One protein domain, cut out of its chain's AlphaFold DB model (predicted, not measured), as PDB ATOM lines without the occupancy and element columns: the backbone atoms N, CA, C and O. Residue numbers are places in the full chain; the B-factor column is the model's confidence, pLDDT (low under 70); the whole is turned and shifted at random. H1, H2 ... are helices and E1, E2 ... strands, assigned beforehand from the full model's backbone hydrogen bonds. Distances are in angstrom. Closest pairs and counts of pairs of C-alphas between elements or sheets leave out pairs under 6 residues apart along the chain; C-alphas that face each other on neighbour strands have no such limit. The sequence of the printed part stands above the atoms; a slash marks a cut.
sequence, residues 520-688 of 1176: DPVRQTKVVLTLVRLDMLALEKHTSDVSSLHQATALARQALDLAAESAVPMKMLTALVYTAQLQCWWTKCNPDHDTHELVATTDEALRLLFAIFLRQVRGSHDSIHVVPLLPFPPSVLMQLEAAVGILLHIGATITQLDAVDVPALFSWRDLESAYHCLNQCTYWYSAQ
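This is residues 520 to 688 of the 1176 residues of a protein of Aphanomyces astaci (UniProt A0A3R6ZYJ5). A small hairpin of two strands, E1 and E2, packs on helix H6 at one end of a body of helices. Beyond H6 comes H5, then H3 in the middle, with H4 beside H3 and the helical hairpin of H1 and H2 on the side of H3 away from H6. H1, H2, H3, H4 and H5 form an up-and-down bundle, each running against the one before it in the chain. The printed part has 169 residues, with six named helices and two named strands in the order H1 H2 H3 H4 E1 E2 H5 H6; the sheet, order E1 - E2, is antiparallel, and the class is mostly helix. The whole is compact, with a radius of gyration of the C-alphas of 16.4 A and spans of 52 by 43 by 29 A.

Strand E1 is residues 614 to 618, 13.3 A, and E2 is residues 624 to 628, 13.4 A. H6 is residues 668 to 682, 20.7 A, ending with C-alpha 682 at (103.312, 165.796, 147.780). H5 is residues 634 to 654, 30.0 A, and H3 is residues 569 to 589, 30.3 A. H4 is residues 596 to 612, 24.5 A. H2 is residues 546 to 565, 28.7 A. H1 is residues 521 to 539, 26.5 A, beginning with C-alpha 521 at (109.184, 139.632, 155.860).

E1 and E2 are an antiparallel hairpin, with N 617 and O 625 2.8 A apart and N 615 and O 627 2.9 A apart, within hydrogen-bond range. The closest C-alphas of E2 and H6, Val 626 and Ala 674, are 4.8 A apart. H6 and H5, a helical hairpin, touch at a shallow tilt of 24 degrees, opposite ways; their closest C-alphas, Pro 634 and Thr 682, are 5.5 A apart. H5 touches the hub H3, the same way at a shallow tilt of 29 degrees, closest at C-alphas 581 and 650, 6.2 A. H3 also touches H4, closest at C-alphas 580 and 598, 5.5 A, and H2, closest at C-alphas 563 and 572, 4.9 A. H1 touches H2, closest at C-alphas 525 and 559, 5.3 A; with residues 525 to 532 alone it touches H3, closest at C-alphas 529 and 575, 7.1 A. H4 and H5 are close but not clearly touching, with C-alphas 602 and 647 7.7 A apart. Among the pairs apart are H1 and H6, and H3 and E2. Every O i to N i+4 pair is within hydrogen-bond range in H2, H4 and H6; the counts are 14 of 15 in H1, 15 of 17 in H3 and 16 of 17 in H5.

The two C-alphas farthest apart, of Asp 592 and Gln 688, are 52.6 A apart. The printed part has no cut. The link from H5 to H6, residues 655 to 667, is long. The mean pLDDT of the printed part is 73.5, and 52 residues are under 70, among them residues 617 to 638 and 679 to 688.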
ATOM      1  N   ASP A 520     111.010 136.665 153.083       78.19
ATOM      2  CA  ASP A 520     110.986 138.110 152.758       78.19
ATOM      3  C   ASP A 520     109.929 138.857 153.617       78.19
ATOM      4  O   ASP A 520     108.880 139.272 153.098       78.19
ATOM      5  N   PRO A 521     110.179 139.078 154.931       77.31
ATOM      6  CA  PRO A 521     109.184 139.632 155.860       77.31
ATOM      7  C   PRO A 521     108.772 141.064 155.496       77.31
ATOM      8  O   PRO A 521     107.644 141.483 155.744       77.31
ATOM      9  N   VAL A 522     109.636 141.811 154.795       76.88
ATOM     10  CA  VAL A 522     109.334 143.157 154.264       76.88
ATOM     11  C   VAL A 522     108.173 143.126 153.261       76.88
ATOM     12  O   VAL A 522     107.483 144.132 153.062       76.88
ATOM     13  N   ARG A 523     107.977 142.002 152.565       81.44
ATOM     14  CA  ARG A 523     106.885 141.818 151.605       81.44
ATOM     15  C   ARG A 523     105.662 141.182 152.235       81.44
ATOM     16  O   ARG A 523     104.576 141.669 151.942       81.44
ATOM     17  N   GLN A 524     105.835 140.231 153.154       84.12
ATOM     18  CA  GLN A 524     104.740 139.747 154.004       84.12
ATOM     19  C   GLN A 524     104.060 140.920 154.726       84.12
ATOM     20  O   GLN A 524     102.868 141.133 154.531       84.12
ATOM     21  N   THR A 525     104.827 141.794 155.391       84.06
ATOM     22  CA  THR A 525     104.313 143.021 156.038       84.06
ATOM     23  C   THR A 525     103.474 143.885 155.083       84.06
ATOM     24  O   THR A 525     102.436 144.414 155.462       84.06
ATOM     25  N   LYS A 526     103.879 144.037 153.810       85.19
ATOM     26  CA  LYS A 526     103.109 144.825 152.819       85.19
ATOM     27  C   LYS A 526     101.786 144.172 152.434       85.19
ATOM     28  O   LYS A 526     100.847 144.891 152.102       85.19
ATOM     29  N   VAL A 527     101.736 142.844 152.426       87.56
ATOM     30  CA  VAL A 527     100.527 142.072 152.138       87.56
ATOM     31  C   VAL A 527      99.574 142.139 153.333       87.56
ATOM     32  O   VAL A 527      98.427 142.527 153.142       87.56
ATOM     33  N   VAL A 528     100.058 141.919 154.561       89.56
ATOM     34  CA  VAL A 528      99.234 142.046 155.781       89.56
ATOM     35  C   VAL A 528      98.710 143.480 155.951       89.56
ATOM     36  O   VAL A 528      97.517 143.665 156.144       89.56
ATOM     37  N   LEU A 529      99.523 144.519 155.720       85.25
ATOM     38  CA  LEU A 529      99.040 145.914 155.697       85.25
ATOM     39  C   LEU A 529      98.015 146.209 154.580       85.25
ATOM     40  O   LEU A 529      97.323 147.223 154.640       85.25
ATOM     41  N   THR A 530      97.927 145.367 153.543       85.44
ATOM     42  CA  THR A 530      96.871 145.466 152.519       85.44
ATOM     43  C   THR A 530      95.578 144.791 152.995       85.44
ATOM     44  O   THR A 530      94.509 145.301 152.679       85.44
ATOM     45  N   LEU A 531      95.673 143.715 153.791       88.31
ATOM     46  CA  LEU A 531      94.538 143.088 154.486       88.31
ATOM     47  C   LEU A 531      93.970 143.999 155.582       88.31
ATOM     48  O   LEU A 531      92.787 144.300 155.544       88.31
ATOM     49  N   VAL A 532      94.811 144.545 156.472       86.69
ATOM     50  CA  VAL A 532      94.387 145.511 157.511       86.69
ATOM     51  C   VAL A 532      93.623 146.681 156.889       86.69
ATOM     52  O   VAL A 532      92.571 147.071 157.377       86.69
ATOM     53  N   ARG A 533      94.104 147.211 155.756       82.94
ATOM     54  CA  ARG A 533      93.403 148.277 155.028       82.94
ATOM     55  C   ARG A 533      92.056 147.836 154.439       82.94
ATOM     56  O   ARG A 533      91.186 148.681 154.279       82.94
ATOM     57  N   LEU A 534      91.897 146.571 154.057       82.81
ATOM     58  CA  LEU A 534      90.628 146.039 153.557       82.81
ATOM     59  C   LEU A 534      89.613 145.922 154.701       82.81
ATOM     60  O   LEU A 534      88.488 146.388 154.547       82.81
ATOM     61  N   ASP A 535      90.034 145.403 155.855       82.38
ATOM     62  CA  ASP A 535      89.168 145.236 157.027       82.38
ATOM     63  C   ASP A 535      88.771 146.598 157.641       82.38
ATOM     64  O   ASP A 535      87.618 146.789 158.021       82.38
ATOM     65  N   MET A 536      89.671 147.596 157.636       77.31
ATOM     66  CA  MET A 536      89.352 148.986 158.019       77.31
ATOM     67  C   MET A 536      88.218 149.596 157.177       77.31
ATOM     68  O   MET A 536      87.330 150.239 157.726       77.31
ATOM     69  N   LEU A 537      88.197 149.352 155.862       72.00
ATOM     70  CA  LEU A 537      87.137 149.857 154.971       72.00
ATOM     71  C   LEU A 537      85.784 149.165 155.210       72.00
ATOM     72  O   LEU A 537      84.736 149.740 154.922       72.00
ATOM     73  N   ALA A 538      85.789 147.933 155.731       72.88
ATOM     74  CA  ALA A 538      84.569 147.254 156.157       72.88
ATOM     75  C   ALA A 538      84.040 147.836 157.482       72.88
ATOM     76  O   ALA A 538      82.840 148.086 157.607       72.88
ATOM     77  N   LEU A 539      84.936 148.125 158.434       72.31
ATOM     78  CA  LEU A 539      84.612 148.794 159.700       72.31
ATOM     79  C   LEU A 539      84.037 150.202 159.479       72.31
ATOM     80  O   LEU A 539      83.043 150.556 160.109       72.31
ATOM     81  N   GLU A 540      84.573 150.965 158.519       67.50
ATOM     82  CA  GLU A 540      84.056 152.286 158.116       67.50
ATOM     83  C   GLU A 540      82.577 152.281 157.689       67.50
ATOM     84  O   GLU A 540      81.900 153.302 157.811       67.50
ATOM     85  N   LYS A 541      82.044 151.130 157.254       62.59
ATOM     86  CA  LYS A 541      80.619 150.940 156.933       62.59
ATOM     87  C   LYS A 541      79.793 150.340 158.072       62.59
ATOM     88  O   LYS A 541      78.610 150.656 158.191       62.59
ATOM     89  N   HIS A 542      80.390 149.465 158.880       59.56
ATOM     90  CA  HIS A 542      79.709 148.681 159.912       59.56
ATOM     91  C   HIS A 542      80.302 148.988 161.292       59.56
ATOM     92  O   HIS A 542      81.047 148.201 161.872       59.56
ATOM     93  N   THR A 543      79.939 150.153 161.832       56.34
ATOM     94  CA  THR A 543      80.500 150.734 163.067       56.34
ATOM     95  C   THR A 543      80.218 149.946 164.357       56.34
ATOM     96  O   THR A 543      80.700 150.335 165.420       56.34
ATOM     97  N   SER A 544      79.450 148.854 164.290       57.44
ATOM     98  CA  SER A 544      79.038 148.023 165.430       57.44
ATOM     99  C   SER A 544      79.608 146.596 165.438       57.44
ATOM    100  O   SER A 544      79.366 145.860 166.396       57.44
ATOM    101  N   ASP A 545      80.344 146.171 164.405       68.88
ATOM    102  CA  ASP A 545      80.781 144.774 164.274       68.88
ATOM    103  C   ASP A 545      82.068 144.483 165.069       68.88
ATOM    104  O   ASP A 545      83.198 144.613 164.600       68.88
ATOM    105  N   VAL A 546      81.894 144.014 166.305       72.75
ATOM    106  CA  VAL A 546      83.002 143.691 167.227       72.75
ATOM    107  C   VAL A 546      83.892 142.540 166.716       72.75
ATOM    108  O   VAL A 546      85.069 142.457 167.071       72.75
ATOM    109  N   SER A 547      83.374 141.640 165.874       77.00
ATOM    110  CA  SER A 547      84.121 140.490 165.337       77.00
ATOM    111  C   SER A 547      85.152 140.883 164.271       77.00
ATOM    112  O   SER A 547      86.295 140.424 164.327       77.00
ATOM    113  N   SER A 548      84.790 141.767 163.339       75.38
ATOM    114  CA  SER A 548      85.714 142.298 162.327       75.38
ATOM    115  C   SER A 548      86.789 143.180 162.968       75.38
ATOM    116  O   SER A 548      87.949 143.125 162.560       75.38
ATOM    117  N   LEU A 549      86.458 143.895 164.050       81.31
ATOM    118  CA  LEU A 549      87.416 144.685 164.827       81.31
ATOM    119  C   LEU A 549      88.481 143.810 165.525       81.31
ATOM    120  O   LEU A 549      89.669 144.152 165.520       81.31
ATOM    121  N   HIS A 550      88.102 142.640 166.057       83.19
ATOM    122  CA  HIS A 550      89.058 141.642 166.568       83.19
ATOM    123  C   HIS A 550      89.976 141.091 165.464       83.19
ATOM    124  O   HIS A 550      91.183 140.957 165.668       83.19
ATOM    125  N   GLN A 551      89.427 140.788 164.285       85.19
ATOM    126  CA  GLN A 551      90.216 140.288 163.157       85.19
ATOM    127  C   GLN A 551      91.223 141.341 162.664       85.19
ATOM    128  O   GLN A 551      92.411 141.044 162.517       85.19
ATOM    129  N   ALA A 552      90.774 142.585 162.483       83.62
ATOM    130  CA  ALA A 552      91.615 143.692 162.047       83.62
ATOM    131  C   ALA A 552      92.741 143.992 163.053       83.62
ATOM    132  O   ALA A 552      93.888 144.191 162.649       83.62
ATOM    133  N   THR A 553      92.455 143.961 164.362       85.56
ATOM    134  CA  THR A 553      93.482 144.147 165.409       85.56
ATOM    135  C   THR A 553      94.487 142.998 165.470       85.56
ATOM    136  O   THR A 553      95.682 143.261 165.609       85.56
ATOM    137  N   ALA A 554      94.059 141.746 165.286       87.88
ATOM    138  CA  ALA A 554      94.976 140.609 165.179       87.88
ATOM    139  C   ALA A 554      95.920 140.738 163.966       87.88
ATOM    140  O   ALA A 554      97.133 140.567 164.104       87.88
ATOM    141  N   LEU A 555      95.395 141.121 162.797       87.75
ATOM    142  CA  LEU A 555      96.200 141.364 161.592       87.75
ATOM    143  C   LEU A 555      97.122 142.581 161.735       87.75
ATOM    144  O   LEU A 555      98.241 142.565 161.222       87.75
ATOM    145  N   ALA A 556      96.696 143.630 162.439       86.25
ATOM    146  CA  ALA A 556      97.522 144.805 162.695       86.25
ATOM    147  C   ALA A 556      98.679 144.497 163.662       86.25
ATOM    148  O   ALA A 556      99.803 144.927 163.404       86.25
ATOM    149  N   ARG A 557      98.449 143.672 164.697       87.56
ATOM    150  CA  ARG A 557      99.514 143.129 165.562       87.56
ATOM    151  C   ARG A 557     100.478 142.236 164.773       87.56
ATOM    152  O   ARG A 557     101.672 142.502 164.785       87.56
ATOM    153  N   GLN A 558      99.978 141.310 163.950       89.12
ATOM    154  CA  GLN A 558     100.827 140.503 163.056       89.12
ATOM    155  C   GLN A 558     101.650 141.373 162.083       89.12
ATOM    156  O   GLN A 558     102.814 141.084 161.801       89.12
ATOM    157  N   ALA A 559     101.070 142.459 161.560       87.06
ATOM    158  CA  ALA A 559     101.788 143.423 160.733       87.06
ATOM    159  C   ALA A 559     102.853 144.199 161.521       87.06
ATOM    160  O   ALA A 559     103.864 144.565 160.926       87.06
ATOM    161  N   LEU A 560     102.640 144.450 162.815       85.62
ATOM    162  CA  LEU A 560     103.596 145.099 163.711       85.62
ATOM    163  C   LEU A 560     104.755 144.164 164.077       85.62
ATOM    164  O   LEU A 560     105.901 144.581 163.946       85.62
ATOM    165  N   ASP A 561     104.489 142.895 164.396       85.94
ATOM    166  CA  ASP A 561     105.520 141.874 164.640       85.94
ATOM    167  C   ASP A 561     106.416 141.700 163.406       85.94
ATOM    168  O   ASP A 561     107.638 141.863 163.466       85.94
ATOM    169  N   LEU A 562     105.801 141.505 162.234       81.00
ATOM    170  CA  LEU A 562     106.513 141.452 160.956       81.00
ATOM    171  C   LEU A 562     107.179 142.792 160.606       81.00
ATOM    172  O   LEU A 562     108.193 142.804 159.909       81.00
ATOM    173  N   ALA A 563     106.665 143.934 161.073       77.62
ATOM    174  CA  ALA A 563     107.316 145.233 160.904       77.62
ATOM    175  C   ALA A 563     108.510 145.430 161.845       77.62
ATOM    176  O   ALA A 563     109.458 146.095 161.430       77.62
ATOM    177  N   ALA A 564     108.511 144.831 163.037       73.50
ATOM    178  CA  ALA A 564     109.628 144.812 163.976       73.50
ATOM    179  C   ALA A 564     110.729 143.862 163.477       73.50
ATOM    180  O   ALA A 564     111.865 144.292 163.259       73.50
ATOM    181  N   GLU A 565     110.375 142.618 163.130       73.50
ATOM    182  CA  GLU A 565     111.257 141.685 162.413       73.50
ATOM    183  C   GLU A 565     111.792 142.287 161.115       73.50
ATOM    184  O   GLU A 565     112.936 142.033 160.716       73.50
ATOM    185  N   SER A 566     110.971 143.086 160.421       62.75
ATOM    186  CA  SER A 566     111.354 143.723 159.168       62.75
ATOM    187  C   SER A 566     111.949 145.126 159.307       62.75
ATOM    188  O   SER A 566     112.405 145.640 158.286       62.75
ATOM    189  N   ALA A 567     112.018 145.698 160.517       62.88
ATOM    190  CA  ALA A 567     112.398 147.072 160.899       62.88
ATOM    191  C   ALA A 567     112.549 148.085 159.734       62.88
ATOM    192  O   ALA A 567     113.563 148.771 159.591       62.88
ATOM    193  N   VAL A 568     111.534 148.164 158.860       64.38
ATOM    194  CA  VAL A 568     111.445 149.158 157.784       64.38
ATOM    195  C   VAL A 568     110.652 150.323 158.361       64.38
ATOM    196  O   VAL A 568     109.442 150.164 158.538       64.38
ATOM    197  N   PRO A 569     111.263 151.501 158.587       70.12
ATOM    198  CA  PRO A 569     110.612 152.597 159.302       70.12
ATOM    199  C   PRO A 569     109.235 152.963 158.752       70.12
ATOM    200  O   PRO A 569     108.281 153.089 159.503       70.12
ATOM    201  N   MET A 570     109.087 153.021 157.424       77.12
ATOM    202  CA  MET A 570     107.813 153.391 156.795       77.12
ATOM    203  C   MET A 570     106.735 152.300 156.874       77.12
ATOM    204  O   MET A 570     105.570 152.567 156.597       77.12
ATOM    205  N   LYS A 571     107.107 151.047 157.156       79.62
ATOM    206  CA  LYS A 571     106.143 149.957 157.356       79.62
ATOM    207  C   LYS A 571     105.773 149.819 158.827       79.62
ATOM    208  O   LYS A 571     104.590 149.671 159.105       79.62
ATOM    209  N   MET A 572     106.744 149.999 159.723       81.31
ATOM    210  CA  MET A 572     106.527 150.074 161.167       81.31
ATOM    211  C   MET A 572     105.673 151.287 161.548       81.31
ATOM    212  O   MET A 572     104.687 151.113 162.247       81.31
ATOM    213  N   LEU A 573     105.935 152.468 160.968       84.44
ATOM    214  CA  LEU A 573     105.066 153.643 161.112       84.44
ATOM    215  C   LEU A 573     103.627 153.339 160.681       84.44
ATOM    216  O   LEU A 573     102.700 153.613 161.426       84.44
ATOM    217  N   THR A 574     103.423 152.748 159.495       85.12
ATOM    218  CA  THR A 574     102.059 152.431 159.034       85.12
ATOM    219  C   THR A 574     101.379 151.343 159.865       85.12
ATOM    220  O   THR A 574     100.164 151.373 159.971       85.12
ATOM    221  N   ALA A 575     102.132 150.406 160.451       86.38
ATOM    222  CA  ALA A 575     101.577 149.408 161.363       86.38
ATOM    223  C   ALA A 575     101.139 150.063 162.683       86.38
ATOM    224  O   ALA A 575      99.968 149.962 163.022       86.38
ATOM    225  N   LEU A 576     102.032 150.818 163.338       87.88
ATOM    226  CA  LEU A 576     101.762 151.568 164.575       87.88
ATOM    227  C   LEU A 576     100.571 152.530 164.437       87.88
ATOM    228  O   LEU A 576      99.713 152.604 165.312       87.88
ATOM    229  N   VAL A 577     100.494 153.251 163.314       88.06
ATOM    230  CA  VAL A 577      99.388 154.178 163.036       88.06
ATOM    231  C   VAL A 577      98.067 153.428 162.834       88.06
ATOM    232  O   VAL A 577      97.054 153.871 163.360       88.06
ATOM    233  N   TYR A 578      98.053 152.277 162.149       87.56
ATOM    234  CA  TYR A 578      96.831 151.472 162.015       87.56
ATOM    235  C   TYR A 578      96.437 150.746 163.312       87.56
ATOM    236  O   TYR A 578      95.245 150.650 163.589       87.56
ATOM    237  N   THR A 579      97.382 150.277 164.138       88.31
ATOM    238  CA  THR A 579      97.060 149.708 165.461       88.31
ATOM    239  C   THR A 579      96.458 150.768 166.380       88.31
ATOM    240  O   THR A 579      95.435 150.507 167.003       88.31
ATOM    241  N   ALA A 580      97.028 151.977 166.405       86.75
ATOM    242  CA  ALA A 580      96.479 153.098 167.163       86.75
ATOM    243  C   ALA A 580      95.109 153.545 166.618       86.75
ATOM    244  O   ALA A 580      94.189 153.793 167.391       86.75
ATOM    245  N   GLN A 581      94.921 153.573 165.292       86.19
ATOM    246  CA  GLN A 581      93.617 153.869 164.696       86.19
ATOM    247  C   GLN A 581      92.567 152.826 165.113       86.19
ATOM    248  O   GLN A 581      91.491 153.210 165.551       86.19
ATOM    249  N   LEU A 582      92.877 151.527 165.067       86.00
ATOM    250  CA  LEU A 582      91.973 150.462 165.529       86.00
ATOM    251  C   LEU A 582      91.664 150.541 167.034       86.00
ATOM    252  O   LEU A 582      90.540 150.259 167.444       86.00
ATOM    253  N   GLN A 583      92.625 150.964 167.856       83.88
ATOM    254  CA  GLN A 583      92.421 151.234 169.284       83.88
ATOM    255  C   GLN A 583      91.413 152.381 169.511       83.88
ATOM    256  O   GLN A 583      90.509 152.246 170.331       83.88
ATOM    257  N   CYS A 584      91.464 153.458 168.715       80.62
ATOM    258  CA  CYS A 584      90.448 154.525 168.743       80.62
ATOM    259  C   CYS A 584      89.040 154.067 168.324       80.62
ATOM    260  O   CYS A 584      88.060 154.757 168.601       80.62
ATOM    261  N   TRP A 585      88.921 152.954 167.599       79.75
ATOM    262  CA  TRP A 585      87.628 152.348 167.271       79.75
ATOM    263  C   TRP A 585      87.136 151.472 168.423       79.75
ATOM    264  O   TRP A 585      85.966 151.545 168.791       79.75
ATOM    265  N   TRP A 586      88.043 150.736 169.069       80.38
ATOM    266  CA  TRP A 586      87.756 149.997 170.297       80.38
ATOM    267  C   TRP A 586      87.194 150.877 171.412       80.38
ATOM    268  O   TRP A 586      86.162 150.522 171.973       80.38
ATOM    269  N   THR A 587      87.794 152.040 171.684       76.88
ATOM    270  CA  THR A 587      87.302 152.971 172.720       76.88
ATOM    271  C   THR A 587      85.944 153.596 172.383       76.88
ATOM    272  O   THR A 587      85.185 153.933 173.286       76.88
ATOM    273  N   LYS A 588      85.590 153.711 171.093       75.94
ATOM    274  CA  LYS A 588      84.251 154.141 170.647       75.94
ATOM    275  C   LYS A 588      83.193 153.047 170.806       75.94
ATOM    276  O   LYS A 588      82.053 153.356 171.137       75.94
ATOM    277  N   CYS A 589      83.549 151.789 170.546       75.06
ATOM    278  CA  CYS A 589      82.632 150.650 170.672       75.06
ATOM    279  C   CYS A 589      82.487 150.159 172.122       75.06
ATOM    280  O   CYS A 589      81.439 149.626 172.481       75.06
ATOM    281  N   ASN A 590      83.525 150.320 172.945       74.25
ATOM    282  CA  ASN A 590      83.542 149.954 174.357       74.25
ATOM    283  C   ASN A 590      84.314 151.014 175.175       74.25
ATOM    284  O   ASN A 590      85.547 151.024 175.126       74.25
ATOM    285  N   PRO A 591      83.628 151.886 175.940       68.81
ATOM    286  CA  PRO A 591      84.279 152.951 176.705       68.81
ATOM    287  C   PRO A 591      85.120 152.436 177.886       68.81
ATOM    288  O   PRO A 591      86.001 153.155 178.344       68.81
ATOM    289  N   ASP A 592      84.906 151.192 178.334       64.31
ATOM    290  CA  ASP A 592      85.681 150.553 179.410       64.31
ATOM    291  C   ASP A 592      86.989 149.896 178.901       64.31
ATOM    292  O   ASP A 592      87.640 149.141 179.627       64.31
ATOM    293  N   HIS A 593      87.369 150.109 177.634       73.25
ATOM    294  CA  HIS A 593      88.592 149.543 177.057       73.25
ATOM    295  C   HIS A 593      89.859 150.245 177.576       73.25
ATOM    296  O   HIS A 593      89.877 151.461 177.762       73.25
ATOM    297  N   ASP A 594      90.941 149.483 177.769       72.31
ATOM    298  CA  ASP A 594      92.204 150.007 178.298       72.31
ATOM    299  C   ASP A 594      92.862 150.989 177.314       72.31
ATOM    300  O   ASP A 594      93.360 150.617 176.250       72.31
ATOM    301  N   THR A 595      92.875 152.270 177.681       76.69
ATOM    302  CA  THR A 595      93.433 153.360 176.869       76.69
ATOM    303  C   THR A 595      94.962 153.436 176.924       76.69
ATOM    304  O   THR A 595      95.567 154.171 176.138       76.69
ATOM    305  N   HIS A 596      95.625 152.657 177.786       79.81
ATOM    306  CA  HIS A 596      97.082 152.668 177.914       79.81
ATOM    307  C   HIS A 596      97.792 152.147 176.648       79.81
ATOM    308  O   HIS A 596      98.823 152.693 176.250       79.81
ATOM    309  N   GLU A 597      97.241 151.134 175.962       79.81
ATOM    310  CA  GLU A 597      97.807 150.617 174.698       79.81
ATOM    311  C   GLU A 597      97.711 151.667 173.567       79.81
ATOM    312  O   GLU A 597      98.644 151.811 172.770       79.81
ATOM    313  N   LEU A 598      96.651 152.485 173.547       82.81
ATOM    314  CA  LEU A 598      96.496 153.614 172.621       82.81
ATOM    315  C   LEU A 598      97.555 154.711 172.851       82.81
ATOM    316  O   LEU A 598      98.211 155.153 171.903       82.81
ATOM    317  N   VAL A 599      97.761 155.146 174.098       83.12
ATOM    318  CA  VAL A 599      98.760 156.186 174.425       83.12
ATOM    319  C   VAL A 599     100.182 155.690 174.140       83.12
ATOM    320  O   VAL A 599     100.976 156.408 173.532       83.12
ATOM    321  N   ALA A 600     100.500 154.439 174.487       84.50
ATOM    322  CA  ALA A 600     101.817 153.858 174.229       84.50
ATOM    323  C   ALA A 600     102.124 153.730 172.723       84.50
ATOM    324  O   ALA A 600     103.177 154.178 172.261       84.50
ATOM    325  N   THR A 601     101.199 153.172 171.931       83.94
ATOM    326  CA  THR A 601     101.408 152.979 170.481       83.94
ATOM    327  C   THR A 601     101.482 154.297 169.707       83.94
ATOM    328  O   THR A 601     102.237 154.402 168.735       83.94
ATOM    329  N   THR A 602     100.758 155.332 170.144       83.94
ATOM    330  CA  THR A 602     100.837 156.672 169.538       83.94
ATOM    331  C   THR A 602     102.148 157.383 169.860       83.94
ATOM    332  O   THR A 602     102.770 157.937 168.953       83.94
ATOM    333  N   ASP A 603     102.629 157.311 171.101       84.75
ATOM    334  CA  ASP A 603     103.936 157.840 171.505       84.75
ATOM    335  C   ASP A 603     105.088 157.163 170.730       84.75
ATOM    336  O   ASP A 603     105.976 157.836 170.199       84.75
ATOM    337  N   GLU A 604     105.038 155.840 170.537       85.31
ATOM    338  CA  GLU A 604     105.987 155.120 169.672       85.31
ATOM    339  C   GLU A 604     105.926 155.563 168.200       85.31
ATOM    340  O   GLU A 604     106.972 155.768 167.569       85.31
ATOM    341  N   ALA A 605     104.724 155.769 167.648       86.00
ATOM    342  CA  ALA A 605     104.548 156.270 166.285       86.00
ATOM    343  C   ALA A 605     105.156 157.672 166.106       86.00
ATOM    344  O   ALA A 605     105.874 157.914 165.131       86.00
ATOM    345  N   LEU A 606     104.921 158.579 167.060       84.25
ATOM    346  CA  LEU A 606     105.454 159.946 167.065       84.25
ATOM    347  C   LEU A 606     106.977 159.952 167.209       84.25
ATOM    348  O   LEU A 606     107.668 160.610 166.423       84.25
ATOM    349  N   ARG A 607     107.520 159.161 168.147       82.00
ATOM    350  CA  ARG A 607     108.970 158.950 168.292       82.00
ATOM    351  C   ARG A 607     109.592 158.524 166.975       82.00
ATOM    352  O   ARG A 607     110.578 159.124 166.562       82.00
ATOM    353  N   LEU A 608     109.019 157.533 166.293       81.06
ATOM    354  CA  LEU A 608     109.548 157.021 165.030       81.06
ATOM    355  C   LEU A 608     109.418 158.038 163.880       81.06
ATOM    356  O   LEU A 608     110.345 158.180 163.075       81.06
ATOM    357  N   LEU A 609     108.305 158.773 163.817       83.12
ATOM    358  CA  LEU A 609     108.047 159.823 162.827       83.12
ATOM    359  C   LEU A 609     109.111 160.931 162.894       83.12
ATOM    360  O   LEU A 609     109.785 161.204 161.894       83.12
ATOM    361  N   PHE A 610     109.313 161.521 164.075       78.44
ATOM    362  CA  PHE A 610     110.343 162.541 164.291       78.44
ATOM    363  C   PHE A 610     111.762 161.953 164.302       78.44
ATOM    364  O   PHE A 610     112.719 162.655 163.976       78.44
ATOM    365  N   ALA A 611     111.946 160.673 164.647       70.56
ATOM    366  CA  ALA A 611     113.255 160.020 164.580       70.56
ATOM    367  C   ALA A 611     113.813 159.981 163.154       70.56
ATOM    368  O   ALA A 611     114.999 160.240 162.963       70.56
ATOM    369  N   ILE A 612     112.972 159.647 162.171       65.25
ATOM    370  CA  ILE A 612     113.439 159.155 160.866       65.25
ATOM    371  C   ILE A 612     112.988 160.033 159.694       65.25
ATOM    372  O   ILE A 612     113.697 160.114 158.688       65.25
ATOM    373  N   PHE A 613     111.827 160.683 159.792       71.44
ATOM    374  CA  PHE A 613     111.192 161.329 158.641       71.44
ATOM    375  C   PHE A 613     111.107 162.846 158.743       71.44
ATOM    376  O   PHE A 613     111.273 163.517 157.725       71.44
ATOM    377  N   LEU A 614     110.861 163.387 159.934       76.19
ATOM    378  CA  LEU A 614     110.572 164.806 160.139       76.19
ATOM    379  C   LEU A 614     111.571 165.459 161.100       76.19
ATOM    380  O   LEU A 614     112.013 164.838 162.061       76.19
ATOM    381  N   ARG A 615     111.888 166.734 160.862       74.19
ATOM    382  CA  ARG A 615     112.660 167.589 161.775       74.19
ATOM    383  C   ARG A 615     111.889 168.869 162.089       74.19
ATOM    384  O   ARG A 615     111.274 169.447 161.196       74.19
ATOM    385  N   GLN A 616     111.972 169.322 163.336       73.00
ATOM    386  CA  GLN A 616     111.528 170.657 163.731       73.00
ATOM    387  C   GLN A 616     112.591 171.696 163.348       73.00
ATOM    388  O   GLN A 616     113.788 171.481 163.543       73.00
ATOM    389  N   VAL A 617     112.142 172.830 162.825       66.94
ATOM    390  CA  VAL A 617     112.934 174.015 162.490       66.94
ATOM    391  C   VAL A 617     112.203 175.219 163.080       66.94
ATOM    392  O   VAL A 617     111.009 175.396 162.844       66.94
ATOM    393  N   ARG A 618     112.899 176.056 163.856       60.50
ATOM    394  CA  ARG A 618     112.319 177.304 164.377       60.50
ATOM    395  C   ARG A 618     112.409 178.392 163.305       60.50
ATOM    396  O   ARG A 618     113.496 178.671 162.801       60.50
ATOM    397  N   GLY A 619     111.263 178.955 162.937       56.66
ATOM    398  CA  GLY A 619     111.136 180.087 162.023       56.66
ATOM    399  C   GLY A 619     111.314 181.429 162.735       56.66
ATOM    400  O   GLY A 619     111.745 181.499 163.886       56.66
ATOM    401  N   SER A 620     110.965 182.516 162.048       50.66
ATOM    402  CA  SER A 620     110.826 183.827 162.687       50.66
ATOM    403  C   SER A 620     109.570 183.877 163.572       50.66
ATOM    404  O   SER A 620     108.612 183.132 163.355       50.66
ATOM    405  N   HIS A 621     109.572 184.765 164.573       52.56
ATOM    406  CA  HIS A 621     108.444 184.996 165.492       52.56
ATOM    407  C   HIS A 621     107.943 183.732 166.231       52.56
ATOM    408  O   HIS A 621     106.739 183.517 166.327       52.56
ATOM    409  N   ASP A 622     108.862 182.883 166.709       55.31
ATOM    410  CA  ASP A 622     108.582 181.617 167.423       55.31
ATOM    411  C   ASP A 622     107.678 180.611 166.678       55.31
ATOM    412  O   ASP A 622     107.186 179.640 167.256       55.31
ATOM    413  N   SER A 623     107.508 180.781 165.365       58.84
ATOM    414  CA  SER A 623     106.779 179.825 164.534       58.84
ATOM    415  C   SER A 623     107.554 178.506 164.374       58.84
ATOM    416  O   SER A 623     108.769 178.499 164.157       58.84
ATOM    417  N   ILE A 624     106.860 177.368 164.486       63.12
ATOM    418  CA  ILE A 624     107.476 176.036 164.384       63.12
ATOM    419  C   ILE A 624     107.162 175.422 163.017       63.12
ATOM    420  O   ILE A 624     106.004 175.220 162.644       63.12
ATOM    421  N   HIS A 625     108.213 175.095 162.267       67.62
ATOM    422  CA  HIS A 625     108.125 174.430 160.974       67.62
ATOM    423  C   HIS A 625     108.592 172.986 161.083       67.62
ATOM    424  O   HIS A 625     109.735 172.729 161.457       67.62
ATOM    425  N   VAL A 626     107.743 172.039 160.690       69.31
ATOM    426  CA  VAL A 626     108.143 170.634 160.584       69.31
ATOM    427  C   VAL A 626     108.398 170.286 159.121       69.31
ATOM    428  O   VAL A 626     107.499 170.331 158.288       69.31
ATOM    429  N   VAL A 627     109.650 169.953 158.805       67.94
ATOM    430  CA  VAL A 627     110.149 169.747 157.435       67.94
ATOM    431  C   VAL A 627     110.677 168.313 157.292       67.94
ATOM    432  O   VAL A 627     111.247 167.787 158.254       67.94
ATOM    433  N   PRO A 628     110.557 167.656 156.121       63.59
ATOM    434  CA  PRO A 628     111.210 166.373 155.878       63.59
ATOM    435  C   PRO A 628     112.725 166.412 156.151       63.59
ATOM    436  O   PRO A 628     113.423 167.324 155.709       63.59
ATOM    437  N   LEU A 629     113.238 165.398 156.855       62.28
ATOM    438  CA  LEU A 629     114.664 165.241 157.181       62.28
ATOM    439  C   LEU A 629     115.531 165.042 155.923       62.28
ATOM    440  O   LEU A 629     116.687 165.454 155.882       62.28
ATOM    441  N   LEU A 630     114.959 164.402 154.900       55.38
ATOM    442  CA  LEU A 630     115.573 164.113 153.607       55.38
ATOM    443  C   LEU A 630     114.575 164.447 152.484       55.38
ATOM    444  O   LEU A 630     113.363 164.343 152.703       55.38
ATOM    445  N   PRO A 631     115.034 164.771 151.257       51.22
ATOM    446  CA  PRO A 631     114.156 164.902 150.096       51.22
ATOM    447  C   PRO A 631     113.662 163.518 149.633       51.22
ATOM    448  O   PRO A 631     114.153 162.929 148.668       51.22
ATOM    449  N   PHE A 632     112.692 162.970 150.367       55.25
ATOM    450  CA  PHE A 632     112.050 161.694 150.067       55.25
ATOM    451  C   PHE A 632     111.303 161.739 148.722       55.25
ATOM    452  O   PHE A 632     110.772 162.781 148.334       55.25
ATOM    453  N   PRO A 633     111.193 160.608 148.000       50.25
ATOM    454  CA  PRO A 633     110.408 160.564 146.773       50.25
ATOM    455  C   PRO A 633     108.913 160.809 147.071       50.25
ATOM    456  O   PRO A 633     108.431 160.378 148.124       50.25
ATOM    457  N   PRO A 634     108.129 161.376 146.129       53.62
ATOM    458  CA  PRO A 634     106.703 161.667 146.334       53.62
ATOM    459  C   PRO A 634     105.855 160.466 146.783       53.62
ATOM    460  O   PRO A 634     104.843 160.618 147.457       53.62
ATOM    461  N   SER A 635     106.274 159.242 146.447       56.06
ATOM    462  CA  SER A 635     105.619 158.002 146.882       56.06
ATOM    463  C   SER A 635     105.781 157.681 148.372       56.06
ATOM    464  O   SER A 635     104.965 156.928 148.904       56.06
ATOM    465  N   VAL A 636     106.817 158.211 149.029       62.88
ATOM    466  CA  VAL A 636     107.024 158.140 150.484       62.88
ATOM    467  C   VAL A 636     106.355 159.335 151.153       62.88
ATOM    468  O   VAL A 636     105.618 159.126 152.107       62.88
ATOM    469  N   LEU A 637     106.512 160.544 150.599       66.19
ATOM    470  CA  LEU A 637     105.851 161.749 151.112       66.19
ATOM    471  C   LEU A 637     104.321 161.578 151.191       66.19
ATOM    472  O   LEU A 637     103.751 161.867 152.231       66.19
ATOM    473  N   MET A 638     103.668 160.989 150.180       67.50
ATOM    474  CA  MET A 638     102.223 160.681 150.240       67.50
ATOM    475  C   MET A 638     101.844 159.684 151.345       67.50
ATOM    476  O   MET A 638     100.740 159.734 151.875       67.50
ATOM    477  N   GLN A 639     102.720 158.720 151.655       75.19
ATOM    478  CA  GLN A 639     102.466 157.776 152.747       75.19
ATOM    479  C   GLN A 639     102.692 158.447 154.111       75.19
ATOM    480  O   GLN A 639     102.040 158.061 155.073       75.19
ATOM    481  N   LEU A 640     103.591 159.437 154.192       79.06
ATOM    482  CA  LEU A 640     103.795 160.261 155.386       79.06
ATOM    483  C   LEU A 640     102.624 161.221 155.602       79.06
ATOM    484  O   LEU A 640     102.127 161.299 156.712       79.06
ATOM    485  N   GLU A 641     102.139 161.885 154.551       80.50
ATOM    486  CA  GLU A 641     100.956 162.753 154.601       80.50
ATOM    487  C   GLU A 641      99.732 161.990 155.130       80.50
ATOM    488  O   GLU A 641      99.085 162.444 156.068       80.50
ATOM    489  N   ALA A 642      99.475 160.789 154.599       79.56
ATOM    490  CA  ALA A 642      98.408 159.921 155.092       79.56
ATOM    491  C   ALA A 642      98.625 159.480 156.553       79.56
ATOM    492  O   ALA A 642      97.685 159.496 157.338       79.56
ATOM    493  N   ALA A 643      99.854 159.115 156.940       84.75
ATOM    494  CA  ALA A 643     100.157 158.717 158.316       84.75
ATOM    495  C   ALA A 643      99.999 159.877 159.317       84.75
ATOM    496  O   ALA A 643      99.456 159.674 160.397       84.75
ATOM    497  N   VAL A 644     100.426 161.092 158.955       85.31
ATOM    498  CA  VAL A 644     100.251 162.304 159.774       85.31
ATOM    499  C   VAL A 644      98.774 162.698 159.859       85.31
ATOM    500  O   VAL A 644      98.317 163.052 160.939       85.31
ATOM    501  N   GLY A 645      98.008 162.569 158.770       81.00
ATOM    502  CA  GLY A 645      96.556 162.779 158.787       81.00
ATOM    503  C   GLY A 645      95.830 161.842 159.760       81.00
ATOM    504  O   GLY A 645      95.056 162.303 160.594       81.00
ATOM    505  N   ILE A 646      96.148 160.543 159.733       82.81
ATOM    506  CA  ILE A 646      95.572 159.575 160.681       82.81
ATOM    507  C   ILE A 646      96.027 159.878 162.123       82.81
ATOM    508  O   ILE A 646      95.214 159.809 163.040       82.81
ATOM    509  N   LEU A 647      97.286 160.280 162.346       84.69
ATOM    510  CA  LEU A 647      97.772 160.692 163.674       84.69
ATOM    511  C   LEU A 647      97.058 161.940 164.221       84.69
ATOM    512  O   LEU A 647      96.826 162.009 165.426       84.69
ATOM    513  N   LEU A 648      96.670 162.894 163.367       81.06
ATOM    514  CA  LEU A 648      95.818 164.022 163.763       81.06
ATOM    515  C   LEU A 648      94.431 163.528 164.206       81.06
ATOM    516  O   LEU A 648      93.958 163.927 165.268       81.06
ATOM    517  N   HIS A 649      93.804 162.609 163.459       79.19
ATOM    518  CA  HIS A 649      92.526 162.017 163.874       79.19
ATOM    519  C   HIS A 649      92.652 161.271 165.218       79.19
ATOM    520  O   HIS A 649      91.800 161.439 166.094       79.19
ATOM    521  N   ILE A 650      93.707 160.474 165.407       81.56
ATOM    522  CA  ILE A 650      93.951 159.747 166.660       81.56
ATOM    523  C   ILE A 650      94.139 160.724 167.831       81.56
ATOM    524  O   ILE A 650      93.486 160.583 168.865       81.56
ATOM    525  N   GLY A 651      94.969 161.755 167.654       76.75
ATOM    526  CA  GLY A 651      95.190 162.786 168.665       76.75
ATOM    527  C   GLY A 651      93.900 163.492 169.082       76.75
ATOM    528  O   GLY A 651      93.654 163.656 170.274       76.75
ATOM    529  N   ALA A 652      93.035 163.823 168.119       74.81
ATOM    530  CA  ALA A 652      91.744 164.442 168.404       74.81
ATOM    531  C   ALA A 652      90.806 163.515 169.200       74.81
ATOM    532  O   ALA A 652      90.127 163.972 170.118       74.81
ATOM    533  N   THR A 653      90.808 162.204 168.920       76.31
ATOM    534  CA  THR A 653      90.047 161.242 169.741       76.31
ATOM    535  C   THR A 653      90.604 161.093 171.157       76.31
ATOM    536  O   THR A 653      89.816 160.941 172.079       76.31
ATOM    537  N   ILE A 654      91.923 161.198 171.360       76.56
ATOM    538  CA  ILE A 654      92.519 161.185 172.710       76.56
ATOM    539  C   ILE A 654      92.066 162.423 173.500       76.56
ATOM    540  O   ILE A 654      91.646 162.287 174.642       76.56
ATOM    541  N   THR A 655      92.046 163.610 172.882       73.25
ATOM    542  CA  THR A 655      91.571 164.849 173.537       73.25
ATOM    543  C   THR A 655      90.066 164.886 173.838       73.25
ATOM    544  O   THR A 655      89.615 165.811 174.504       73.25
ATOM    545  N   GLN A 656      89.288 163.915 173.349       72.38
ATOM    546  CA  GLN A 656      87.851 163.772 173.625       72.38
ATOM    547  C   GLN A 656      87.551 162.744 174.735       72.38
ATOM    548  O   GLN A 656      86.389 162.560 175.090       72.38
ATOM    549  N   LEU A 657      88.566 162.052 175.269       73.62
ATOM    550  CA  LEU A 657      88.410 161.060 176.336       73.62
ATOM    551  C   LEU A 657      88.730 161.693 177.700       73.62
ATOM    552  O   LEU A 657      89.895 161.924 178.026       73.62
ATOM    553  N   ASP A 658      87.692 161.916 178.514       57.34
ATOM    554  CA  ASP A 658      87.734 162.546 179.849       57.34
ATOM    555  C   ASP A 658      88.438 161.692 180.941       57.34
ATOM    556  O   ASP A 658      87.877 161.446 182.009       57.34
ATOM    557  N   ALA A 659      89.664 161.218 180.688       60.81
ATOM    558  CA  ALA A 659      90.571 160.609 181.680       60.81
ATOM    559  C   ALA A 659      92.018 160.368 181.181       60.81
ATOM    560  O   ALA A 659      92.832 159.849 181.944       60.81
ATOM    561  N   VAL A 660      92.348 160.658 179.913       65.50
ATOM    562  CA  VAL A 660      93.577 160.149 179.270       65.50
ATOM    563  C   VAL A 660      94.666 161.222 179.169       65.50
ATOM    564  O   VAL A 660      94.456 162.275 178.570       65.50
ATOM    565  N   ASP A 661      95.859 160.929 179.695       67.12
ATOM    566  CA  ASP A 661      97.033 161.793 179.537       67.12
ATOM    567  C   ASP A 661      97.504 161.837 178.070       67.12
ATOM    568  O   ASP A 661      97.758 160.812 177.431       67.12
ATOM    569  N   VAL A 662      97.663 163.048 177.532       66.31
ATOM    570  CA  VAL A 662      98.159 163.277 176.165       66.31
ATOM    571  C   VAL A 662      99.649 162.885 176.077       66.31
ATOM    572  O   VAL A 662     100.423 163.279 176.954       66.31
ATOM    573  N   PRO A 663     100.105 162.163 175.025       70.38
ATOM    574  CA  PRO A 663     101.504 161.748 174.909       70.38
ATOM    575  C   PRO A 663     102.488 162.925 174.997       70.38
ATOM    576  O   PRO A 663     102.325 163.931 174.312       70.38
ATOM    577  N   ALA A 664     103.570 162.780 175.767       65.25
ATOM    578  CA  ALA A 664     104.512 163.875 176.049       65.25
ATOM    579  C   ALA A 664     105.236 164.459 174.812       65.25
ATOM    580  O   ALA A 664     105.778 165.562 174.874       65.25
ATOM    581  N   LEU A 665     105.270 163.721 173.697       65.00
ATOM    582  CA  LEU A 665     105.826 164.154 172.407       65.00
ATOM    583  C   LEU A 665     104.751 164.601 171.397       65.00
ATOM    584  O   LEU A 665     105.085 164.976 170.273       65.00
ATOM    585  N   PHE A 666     103.470 164.547 171.767       68.62
ATOM    586  CA  PHE A 666     102.368 164.991 170.924       68.62
ATOM    587  C   PHE A 666     102.184 166.505 171.044       68.62
ATOM    588  O   PHE A 666     101.892 167.047 172.106       68.62
ATOM    589  N   SER A 667     102.321 167.192 169.916       75.00
ATOM    590  CA  SER A 667     102.083 168.625 169.789       75.00
ATOM    591  C   SER A 667     101.226 168.846 168.550       75.00
ATOM    592  O   SER A 667     101.615 168.498 167.433       75.00
ATOM    593  N   TRP A 668     100.034 169.413 168.753       73.31
ATOM    594  CA  TRP A 668      99.079 169.629 167.666       73.31
ATOM    595  C   TRP A 668      99.663 170.526 166.569       73.31
ATOM    596  O   TRP A 668      99.584 170.215 165.382       73.31
ATOM    597  N   ARG A 669     100.336 171.606 166.991       72.88
ATOM    598  CA  ARG A 669     100.994 172.576 166.108       72.88
ATOM    599  C   ARG A 669     102.073 171.928 165.241       72.88
ATOM    600  O   ARG A 669     102.181 172.267 164.066       72.88
ATOM    601  N   ASP A 670     102.840 170.979 165.781       75.19
ATOM    602  CA  ASP A 670     103.865 170.265 165.012       75.19
ATOM    603  C   ASP A 670     103.259 169.338 163.952       75.19
ATOM    604  O   ASP A 670     103.749 169.297 162.824       75.19
ATOM    605  N   LEU A 671     102.189 168.608 164.284       76.56
ATOM    606  CA  LEU A 671     101.533 167.698 163.341       76.56
ATOM    607  C   LEU A 671     100.749 168.444 162.253       76.56
ATOM    608  O   LEU A 671     100.785 168.031 161.096       76.56
ATOM    609  N   GLU A 672     100.108 169.566 162.580       75.31
ATOM    610  CA  GLU A 672      99.485 170.455 161.591       75.31
ATOM    611  C   GLU A 672     100.537 171.083 160.658       75.31
ATOM    612  O   GLU A 672     100.404 171.024 159.433       75.31
ATOM    613  N   SER A 673     101.629 171.612 161.224       74.94
ATOM    614  CA  SER A 673     102.775 172.144 160.472       74.94
ATOM    615  C   SER A 673     103.378 171.079 159.543       74.94
ATOM    616  O   SER A 673     103.616 171.340 158.360       74.94
ATOM    617  N   ALA A 674     103.524 169.843 160.036       76.12
ATOM    618  CA  ALA A 674     103.963 168.694 159.251       76.12
ATOM    619  C   ALA A 674     102.982 168.340 158.128       76.12
ATOM    620  O   ALA A 674     103.419 168.114 157.002       76.12
ATOM    621  N   TYR A 675     101.674 168.297 158.404       78.12
ATOM    622  CA  TYR A 675     100.656 167.975 157.405       78.12
ATOM    623  C   TYR A 675     100.638 169.013 156.278       78.12
ATOM    624  O   TYR A 675     100.705 168.644 155.106       78.12
ATOM    625  N   HIS A 676     100.640 170.307 156.609       73.00
ATOM    626  CA  HIS A 676     100.688 171.374 155.609       73.00
ATOM    627  C   HIS A 676     101.989 171.368 154.799       73.00
ATOM    628  O   HIS A 676     101.930 171.510 153.576       73.00
ATOM    629  N   CYS A 677     103.145 171.153 155.437       72.31
ATOM    630  CA  CYS A 677     104.413 171.005 154.722       72.31
ATOM    631  C   CYS A 677     104.373 169.794 153.778       72.31
ATOM    632  O   CYS A 677     104.670 169.925 152.593       72.31
ATOM    633  N   LEU A 678     103.937 168.628 154.265       71.38
ATOM    634  CA  LEU A 678     103.845 167.413 153.459       71.38
ATOM    635  C   LEU A 678     102.889 167.581 152.275       71.38
ATOM    636  O   LEU A 678     103.289 167.228 151.174       71.38
ATOM    637  N   ASN A 679     101.708 168.177 152.460       69.19
ATOM    638  CA  ASN A 679     100.719 168.436 151.401       69.19
ATOM    639  C   ASN A 679     101.292 169.331 150.278       69.19
ATOM    640  O   ASN A 679     101.187 169.012 149.092       69.19
ATOM    641  N   GLN A 680     102.014 170.399 150.647       61.41
ATOM    642  CA  GLN A 680     102.766 171.233 149.696       61.41
ATOM    643  C   GLN A 680     103.869 170.431 148.970       61.41
ATOM    644  O   GLN A 680     104.105 170.616 147.776       61.41
ATOM    645  N   CYS A 681     104.540 169.508 149.665       57.22
ATOM    646  CA  CYS A 681     105.593 168.670 149.088       57.22
ATOM    647  C   CYS A 681     105.076 167.503 148.218       57.22
ATOM    648  O   CYS A 681     105.796 167.056 147.319       57.22
ATOM    649  N   THR A 682     103.883 166.963 148.481       55.81
ATOM    650  CA  THR A 682     103.312 165.796 147.780       55.81
ATOM    651  C   THR A 682     102.608 166.175 146.488       55.81
ATOM    652  O   THR A 682     102.728 165.443 145.499       55.81
ATOM    653  N   TYR A 683     101.938 167.327 146.474       51.28
ATOM    654  CA  TYR A 683     101.084 167.800 145.384       51.28
ATOM    655  C   TYR A 683     101.655 169.032 144.648       51.28
ATOM    656  O   TYR A 683     100.906 169.921 144.263       51.28
ATOM    657  N   TRP A 684     102.964 169.005 144.352       42.81
ATOM    658  CA  TRP A 684     103.737 169.934 143.491       42.81
ATOM    659  C   TRP A 684     104.411 171.144 144.167       42.81
ATOM    660  O   TRP A 684     103.790 172.145 144.499       42.81
ATOM    661  N   TYR A 685     105.748 171.112 144.181       33.00
ATOM    662  CA  TYR A 685     106.604 172.262 144.484       33.00
ATOM    663  C   TYR A 685     106.513 173.351 143.399       33.00
ATOM    664  O   TYR A 685     107.003 173.145 142.284       33.00
ATOM    665  N   SER A 686     105.973 174.532 143.726       29.00
ATOM    666  CA  SER A 686     106.129 175.734 142.884       29.00
ATOM    667  C   SER A 686     106.289 177.067 143.649       29.00
ATOM    668  O   SER A 686     105.961 178.152 143.165       29.00
ATOM    669  N   ALA A 687     106.910 177.018 144.831       27.69
ATOM    670  CA  ALA A 687     107.433 178.224 145.464       27.69
ATOM    671  C   ALA A 687     108.612 178.789 144.644       27.69
ATOM    672  O   ALA A 687     109.730 178.279 144.724       27.69
ATOM    673  N   GLN A 688     108.382 179.867 143.887       25.48
ATOM    674  CA  GLN A 688     109.477 180.788 143.585       25.48
ATOM    675  C   GLN A 688     109.870 181.465 144.904       25.48
ATOM    676  O   GLN A 688     109.009 182.119 145.496       25.48
TER     677      GLN A 688